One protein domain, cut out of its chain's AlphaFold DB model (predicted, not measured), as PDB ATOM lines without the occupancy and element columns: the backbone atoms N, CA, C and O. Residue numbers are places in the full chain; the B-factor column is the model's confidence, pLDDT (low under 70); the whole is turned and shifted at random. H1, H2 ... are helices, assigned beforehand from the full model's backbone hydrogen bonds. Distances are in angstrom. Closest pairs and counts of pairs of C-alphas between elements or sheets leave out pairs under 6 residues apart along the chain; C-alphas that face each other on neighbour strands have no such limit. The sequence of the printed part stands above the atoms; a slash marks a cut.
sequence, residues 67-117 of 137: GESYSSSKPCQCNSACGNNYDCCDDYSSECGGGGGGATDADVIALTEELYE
ATOM      1  N   GLY A  67      15.049 -41.944  50.351       92.19
ATOM      2  CA  GLY A  67      16.456 -42.322  50.497       92.19
ATOM      3  C   GLY A  67      16.684 -43.766  50.952       92.19
ATOM      4  O   GLY A  67      17.814 -44.109  51.303       92.19
ATOM      5  N   GLU A  68      15.652 -44.619  50.939       93.38
ATOM      6  CA  GLU A  68      15.821 -46.051  51.196       93.38
ATOM      7  C   GLU A  68      16.815 -46.699  50.214       93.38
ATOM      8  O   GLU A  68      17.074 -46.206  49.118       93.38
ATOM      9  N   SER A  69      17.395 -47.835  50.601       93.94
ATOM     10  CA  SER A  69      18.183 -48.640  49.663       93.94
ATOM     11  C   SER A  69      17.264 -49.380  48.690       93.94
ATOM     12  O   SER A  69      16.149 -49.750  49.051       93.94
ATOM     13  N   TYR A  70      17.748 -49.636  47.472       94.12
ATOM     14  CA  TYR A  70      17.005 -50.402  46.471       94.12
ATOM     15  C   TYR A  70      16.546 -51.765  47.010       94.12
ATOM     16  O   TYR A  70      17.337 -52.511  47.596       94.12
ATOM     17  N   SER A  71      15.283 -52.109  46.758       91.62
ATOM     18  CA  SER A  71      14.708 -53.413  47.086       91.62
ATOM     19  C   SER A  71      13.812 -53.902  45.957       91.62
ATOM     20  O   SER A  71      12.708 -53.399  45.770       91.62
ATOM     21  N   SER A  72      14.258 -54.931  45.233       91.00
ATOM     22  CA  SER A  72      13.527 -55.499  44.089       91.00
ATOM     23  C   SER A  72      12.162 -56.085  44.439       91.00
ATOM     24  O   SER A  72      11.362 -56.341  43.548       91.00
ATOM     25  N   SER A  73      11.916 -56.371  45.717       86.75
ATOM     26  CA  SER A  73      10.647 -56.942  46.155       86.75
ATOM     27  C   SER A  73       9.575 -55.878  46.396       86.75
ATOM     28  O   SER A  73       8.399 -56.215  46.505       86.75
ATOM     29  N   LYS A  74       9.959 -54.599  46.493       90.69
ATOM     30  CA  LYS A  74       9.009 -53.495  46.634       90.69
ATOM     31  C   LYS A  74       8.375 -53.162  45.278       90.69
ATOM     32  O   LYS A  74       9.067 -53.223  44.263       90.69
ATOM     33  N   PRO A  75       7.087 -52.780  45.252       91.88
ATOM     34  CA  PRO A  75       6.388 -52.433  44.011       91.88
ATOM     35  C   PRO A  75       6.938 -51.159  43.344       91.88
ATOM     36  O   PRO A  75       6.844 -51.022  42.130       91.88
ATOM     37  N   CYS A  76       7.529 -50.254  44.125       95.38
ATOM     38  CA  CYS A  76       8.176 -49.028  43.666       95.38
ATOM     39  C   CYS A  76       9.272 -48.599  44.657       95.38
ATOM     40  O   CYS A  76       9.283 -49.039  45.815       95.38
ATOM     41  N   GLN A  77      10.192 -47.751  44.208       95.62
ATOM     42  CA  GLN A  77      11.366 -47.296  44.948       95.62
ATOM     43  C   GLN A  77      11.246 -45.832  45.377       95.62
ATOM     44  O   GLN A  77      10.716 -44.995  44.650       95.62
ATOM     45  N   CYS A  78      11.854 -45.513  46.521       95.62
ATOM     46  CA  CYS A  78      11.979 -44.139  47.024       95.62
ATOM     47  C   CYS A  78      13.439 -43.681  47.157       95.62
ATOM     48  O   CYS A  78      13.776 -42.803  47.954       95.62
ATOM     49  N   ASN A  79      14.327 -44.290  46.373       94.81
ATOM     50  CA  ASN A  79      15.751 -43.970  46.325       94.81
ATOM     51  C   ASN A  79      16.062 -42.956  45.206       94.81
ATOM     52  O   ASN A  79      15.292 -42.808  44.266       94.81
ATOM     53  N   SER A  80      17.204 -42.268  45.267       92.69
ATOM     54  CA  SER A  80      17.572 -41.241  44.270       92.69
ATOM     55  C   SER A  80      17.862 -41.782  42.865       92.69
ATOM     56  O   SER A  80      17.893 -41.017  41.904       92.69
ATOM     57  N   ALA A  81      18.076 -43.093  42.719       94.25
ATOM     58  CA  ALA A  81      18.304 -43.725  41.425       94.25
ATOM     59  C   ALA A  81      16.998 -44.117  40.713       94.25
ATOM     60  O   ALA A  81      17.051 -44.453  39.528       94.25
ATOM     61  N   CYS A  82      15.843 -44.046  41.388       95.38
ATOM     62  CA  CYS A  82      14.593 -44.591  40.865       95.38
ATOM     63  C   CYS A  82      14.145 -43.936  39.551       95.38
ATOM     64  O   CYS A  82      13.576 -44.591  38.680       95.38
ATOM     65  N   GLY A  83      14.476 -42.653  39.357       91.75
ATOM     66  CA  GLY A  83      14.146 -41.925  38.130       91.75
ATOM     67  C   GLY A  83      14.883 -42.476  36.909       91.75
ATOM     68  O   GLY A  83      14.314 -42.553  35.826       91.75
ATOM     69  N   ASN A  84      16.124 -42.936  37.094       92.75
ATOM     70  CA  ASN A  84      16.917 -43.552  36.025       92.75
ATOM     71  C   ASN A  84      16.473 -44.990  35.728       92.75
ATOM     72  O   ASN A  84      16.634 -45.464  34.603       92.75
ATOM     73  N   ASN A  85      15.935 -45.679  36.736       94.81
ATOM     74  CA  ASN A  85      15.446 -47.053  36.626       94.81
ATOM     75  C   ASN A  85      13.964 -47.130  36.228       94.81
ATOM     76  O   ASN A  85      13.479 -48.222  35.941       94.81
ATOM     77  N   TYR A  86      13.272 -45.986  36.173       93.69
ATOM     78  CA  TYR A  86      11.837 -45.874  35.901       93.69
ATOM     79  C   TYR A  86      10.977 -46.694  36.875       93.69
ATOM     80  O   TYR A  86       9.973 -47.280  36.479       93.69
ATOM     81  N   ASP A  87      11.386 -46.738  38.145       95.88
ATOM     82  CA  ASP A  87      10.739 -47.526  39.200       95.88
ATOM     83  C   ASP A  87      10.375 -46.697  40.446       95.88
ATOM     84  O   ASP A  87      10.121 -47.270  41.505       95.88
ATOM     85  N   CYS A  88      10.333 -45.361  40.349       95.94
ATOM     86  CA  CYS A  88       9.881 -44.498  41.448       95.94
ATOM     87  C   CYS A  88       8.414 -44.753  41.820       95.94
ATOM     88  O   CYS A  88       7.600 -45.058  40.951       95.94
ATOM     89  N   CYS A  89       8.059 -44.550  43.092       96.00
ATOM     90  CA  CYS A  89       6.646 -44.411  43.464       96.00
ATOM     91  C   CYS A  89       6.065 -43.112  42.882       96.00
ATOM     92  O   CYS A  89       6.790 -42.128  42.702       96.00
ATOM     93  N   ASP A  90       4.756 -43.101  42.618       94.94
ATOM     94  CA  ASP A  90       4.061 -41.980  41.964       94.94
ATOM     95  C   ASP A  90       4.208 -40.653  42.731       94.94
ATOM     96  O   ASP A  90       4.246 -39.576  42.134       94.94
ATOM     97  N   ASP A  91       4.326 -40.725  44.055       95.06
ATOM     98  CA  ASP A  91       4.440 -39.585  44.964       95.06
ATOM     99  C   ASP A  91       5.891 -39.219  45.323       95.06
ATOM    100  O   ASP A  91       6.118 -38.318  46.131       95.06
ATOM    101  N   TYR A  92       6.895 -39.855  44.706       94.44
ATOM    102  CA  TYR A  92       8.307 -39.594  45.000       94.44
ATOM    103  C   TYR A  92       8.661 -38.104  44.898       94.44
ATOM    104  O   TYR A  92       9.360 -37.556  45.753       94.44
ATOM    105  N   SER A  93       8.164 -37.415  43.866       91.69
ATOM    106  CA  SER A  93       8.441 -35.990  43.674       91.69
ATOM    107  C   SER A  93       7.824 -35.110  44.761       91.69
ATOM    108  O   SER A  93       8.459 -34.139  45.167       91.69
ATOM    109  N   SER A  94       6.623 -35.437  45.240       92.75
ATOM    110  CA  SER A  94       5.947 -34.672  46.291       92.75
ATOM    111  C   SER A  94       6.482 -34.983  47.689       92.75
ATOM    112  O   SER A  94       6.668 -34.054  48.468       92.75
ATOM    113  N   GLU A  95       6.780 -36.248  47.991       93.75
ATOM    114  CA  GLU A  95       7.219 -36.689  49.324       93.75
ATOM    115  C   GLU A  95       8.720 -36.474  49.548       93.75
ATOM    116  O   GLU A  95       9.148 -36.013  50.605       93.75
ATOM    117  N   CYS A  96       9.541 -36.758  48.533       92.06
ATOM    118  CA  CYS A  96      11.001 -36.686  48.633       92.06
ATOM    119  C   CYS A  96      11.586 -35.408  48.021       92.06
ATOM    120  O   CYS A  96      12.799 -35.315  47.824       92.06
ATOM    121  N   GLY A  97      10.737 -34.427  47.703       78.44
ATOM    122  CA  GLY A  97      11.159 -33.125  47.191       78.44
ATOM    123  C   GLY A  97      11.774 -33.172  45.791       78.44
ATOM    124  O   GLY A  97      12.588 -32.315  45.461       78.44
ATOM    125  N   GLY A  98      11.415 -34.168  44.972       61.81
ATOM    126  CA  GLY A  98      11.826 -34.214  43.568       61.81
ATOM    127  C   GLY A  98      13.341 -34.272  43.371       61.81
ATOM    128  O   GLY A  98      13.867 -33.624  42.479       61.81
ATOM    129  N   GLY A  99      14.055 -35.083  44.153       51.81
ATOM    130  CA  GLY A  99      15.500 -35.311  43.995       51.81
ATOM    131  C   GLY A  99      15.915 -36.145  42.770       51.81
ATOM    132  O   GLY A  99      17.039 -36.636  42.731       51.81
ATOM    133  N   GLY A 100      15.021 -36.331  41.794       52.09
ATOM    134  CA  GLY A 100      15.301 -36.969  40.501       52.09
ATOM    135  C   GLY A 100      15.640 -35.981  39.379       52.09
ATOM    136  O   GLY A 100      15.911 -36.403  38.260       52.09
ATOM    137  N   GLY A 101      15.627 -34.676  39.660       55.91
ATOM    138  CA  GLY A 101      16.168 -33.639  38.788       55.91
ATOM    139  C   GLY A 101      17.298 -32.931  39.519       55.91
ATOM    140  O   GLY A 101      17.046 -32.101  40.386       55.91
ATOM    141  N   GLY A 102      18.552 -33.259  39.196       59.06
ATOM    142  CA  GLY A 102      19.642 -32.332  39.496       59.06
ATOM    143  C   GLY A 102      19.305 -30.982  38.865       59.06
ATOM    144  O   GLY A 102      18.694 -30.975  37.794       59.06
ATOM    145  N   ALA A 103      19.659 -29.878  39.533       63.31
ATOM    146  CA  ALA A 103      19.489 -28.535  38.981       63.31
ATOM    147  C   ALA A 103      19.893 -28.557  37.506       63.31
ATOM    148  O   ALA A 103      21.027 -28.919  37.174       63.31
ATOM    149  N   THR A 104      18.940 -28.283  36.624       70.44
ATOM    150  CA  THR A 104      19.234 -28.246  35.200       70.44
ATOM    151  C   THR A 104      20.026 -26.981  34.920       70.44
ATOM    152  O   THR A 104      19.933 -25.997  35.659       70.44
ATOM    153  N   ASP A 105      20.778 -26.961  33.825       80.56
ATOM    154  CA  ASP A 105      21.453 -25.735  33.403       80.56
ATOM    155  C   ASP A 105      20.450 -24.574  33.261       80.56
ATOM    156  O   ASP A 105      20.803 -23.433  33.529       80.56
ATOM    157  N   ALA A 106      19.183 -24.855  32.932       77.94
ATOM    158  CA  ALA A 106      18.120 -23.853  32.883       77.94
ATOM    159  C   ALA A 106      17.756 -23.286  34.267       77.94
ATOM    160  O   ALA A 106      17.567 -22.078  34.387       77.94
ATOM    161  N   ASP A 107      17.713 -24.122  35.308       83.50
ATOM    162  CA  ASP A 107      17.462 -23.676  36.686       83.50
ATOM    163  C   ASP A 107      18.622 -22.817  37.200       83.50
ATOM    164  O   ASP A 107      18.418 -21.781  37.835       83.50
ATOM    165  N   VAL A 108      19.856 -23.218  36.874       85.12
ATOM    166  CA  VAL A 108      21.061 -22.453  37.214       85.12
ATOM    167  C   VAL A 108      21.082 -21.126  36.456       85.12
ATOM    168  O   VAL A 108      21.366 -20.096  37.060       85.12
ATOM    169  N   ILE A 109      20.743 -21.114  35.164       87.75
ATOM    170  CA  ILE A 109      20.683 -19.892  34.348       87.75
ATOM    171  C   ILE A 109      19.625 -18.927  34.888       87.75
ATOM    172  O   ILE A 109      19.947 -17.762  35.106       87.75
ATOM    173  N   ALA A 110      18.409 -19.399  35.174       87.12
ATOM    174  CA  ALA A 110      17.334 -18.552  35.688       87.12
ATOM    175  C   ALA A 110      17.719 -17.871  37.015       87.12
ATOM    176  O   ALA A 110      17.545 -16.665  37.171       87.12
ATOM    177  N   LEU A 111      18.329 -18.621  37.938       82.75
ATOM    178  CA  LEU A 111      18.832 -18.066  39.197       82.75
ATOM    179  C   LEU A 111      20.012 -17.109  38.986       82.75
ATOM    180  O   LEU A 111      20.137 -16.116  39.701       82.75
ATOM    181  N   THR A 112      20.882 -17.391  38.013       88.44
ATOM    182  CA  THR A 112      22.036 -16.531  37.704       88.44
ATOM    183  C   THR A 112      21.585 -15.184  37.136       88.44
ATOM    184  O   THR A 112      22.169 -14.162  37.487       88.44
ATOM    185  N   GLU A 113      20.532 -15.156  36.312       82.75
ATOM    186  CA  GLU A 113      19.950 -13.916  35.783       82.75
ATOM    187  C   GLU A 113      19.267 -13.083  36.880       82.75
ATOM    188  O   GLU A 113      19.477 -11.872  36.944       82.75
ATOM    189  N   GLU A 114      18.536 -13.711  37.807       84.94
ATOM    190  CA  GLU A 114      17.963 -13.004  38.965       84.94
ATOM    191  C   GLU A 114      19.043 -12.404  39.884       84.94
ATOM    192  O   GLU A 114      18.897 -11.287  40.382       84.94
ATOM    193  N   LEU A 115      20.147 -13.126  40.094       80.81
ATOM    194  CA  LEU A 115      21.286 -12.659  40.890       80.81
ATOM    195  C   LEU A 115      22.086 -11.550  40.196       80.81
ATOM    196  O   LEU A 115      22.636 -10.691  40.885       80.81
ATOM    197  N   TYR A 116      22.137 -11.543  38.861       74.25
ATOM    198  CA  TYR A 116      22.830 -10.513  38.082       74.25
ATOM    199  C   TYR A 116      22.183  -9.131  38.247       74.25
ATOM    200  O   TYR A 116      22.881  -8.139  38.443       74.25
ATOM    201  N   GLU A 117      20.852  -9.065  38.267       73.00
ATOM    202  CA  GLU A 117      20.106  -7.812  38.467       73.00
ATOM    203  C   GLU A 117      20.246  -7.244  39.895       73.00
ATOM    204  O   GLU A 117      20.012  -6.057  40.137       73.00
TER     205      GLU A 117
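What this domain is: This is residues 67 to 117 of the 137 residues of the protein "Poly(U)-specific endoribonuclease" of Armadillidium nasatum (UniProt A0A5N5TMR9). A small knot of loops, residues 67 to 101, with two one-turn helices, H1 and H2, has a single longer helix, H3, sticking out from it as an arm. The arm, residues 102 to 117, stands free and makes much of the length, while the body without it is compact, spanning 24 by 15 by 15 A. The printed part has 51 residues with three named helices, in the order H1, H2, H3, and no named strand; its class is all helix, though under half of the residues, 21 of 51, are in named elements. The whole is only just loose, close to extended, with a radius of gyration of the C-alphas of 14.6 A, and it spans 50 by 18 by 15 A.

Where its parts are: The printed part begins at Gly 67, C-alpha at (16.456, -42.322, 50.497), and residues 67 to 81 hold no named element. H1 is residues 82 to 85, 5.0 A from first to last C-alpha, and begins at C-alpha 82 at (14.593, -44.591, 40.865). H2 is residues 92 to 95, 5.3 A long. H3 is residues 105 to 117, 18.7 A long, and ends at C-alpha 117 at (20.106, -7.812, 38.467).

How they stand to each other: H1 touches no helix, and H1 and H2 are apart. H3 is apart from both H1 and H2. In H3 every O i to N i+4 pair is within hydrogen-bond range. H1 and H2 are too short for such a pair; the one O i to N i+3 pair is within range in H1 but not in H2.

The domain as a whole: The C-alphas farthest apart, those of Ser 73 and Glu 117, are 50.6 A apart. The printed part has no cut. The links H1 to H2, of 6 residues, and H2 to H3, of 9 residues, are short. The mean pLDDT of the printed part is 85.6, and residues 98 to 103 are under 70.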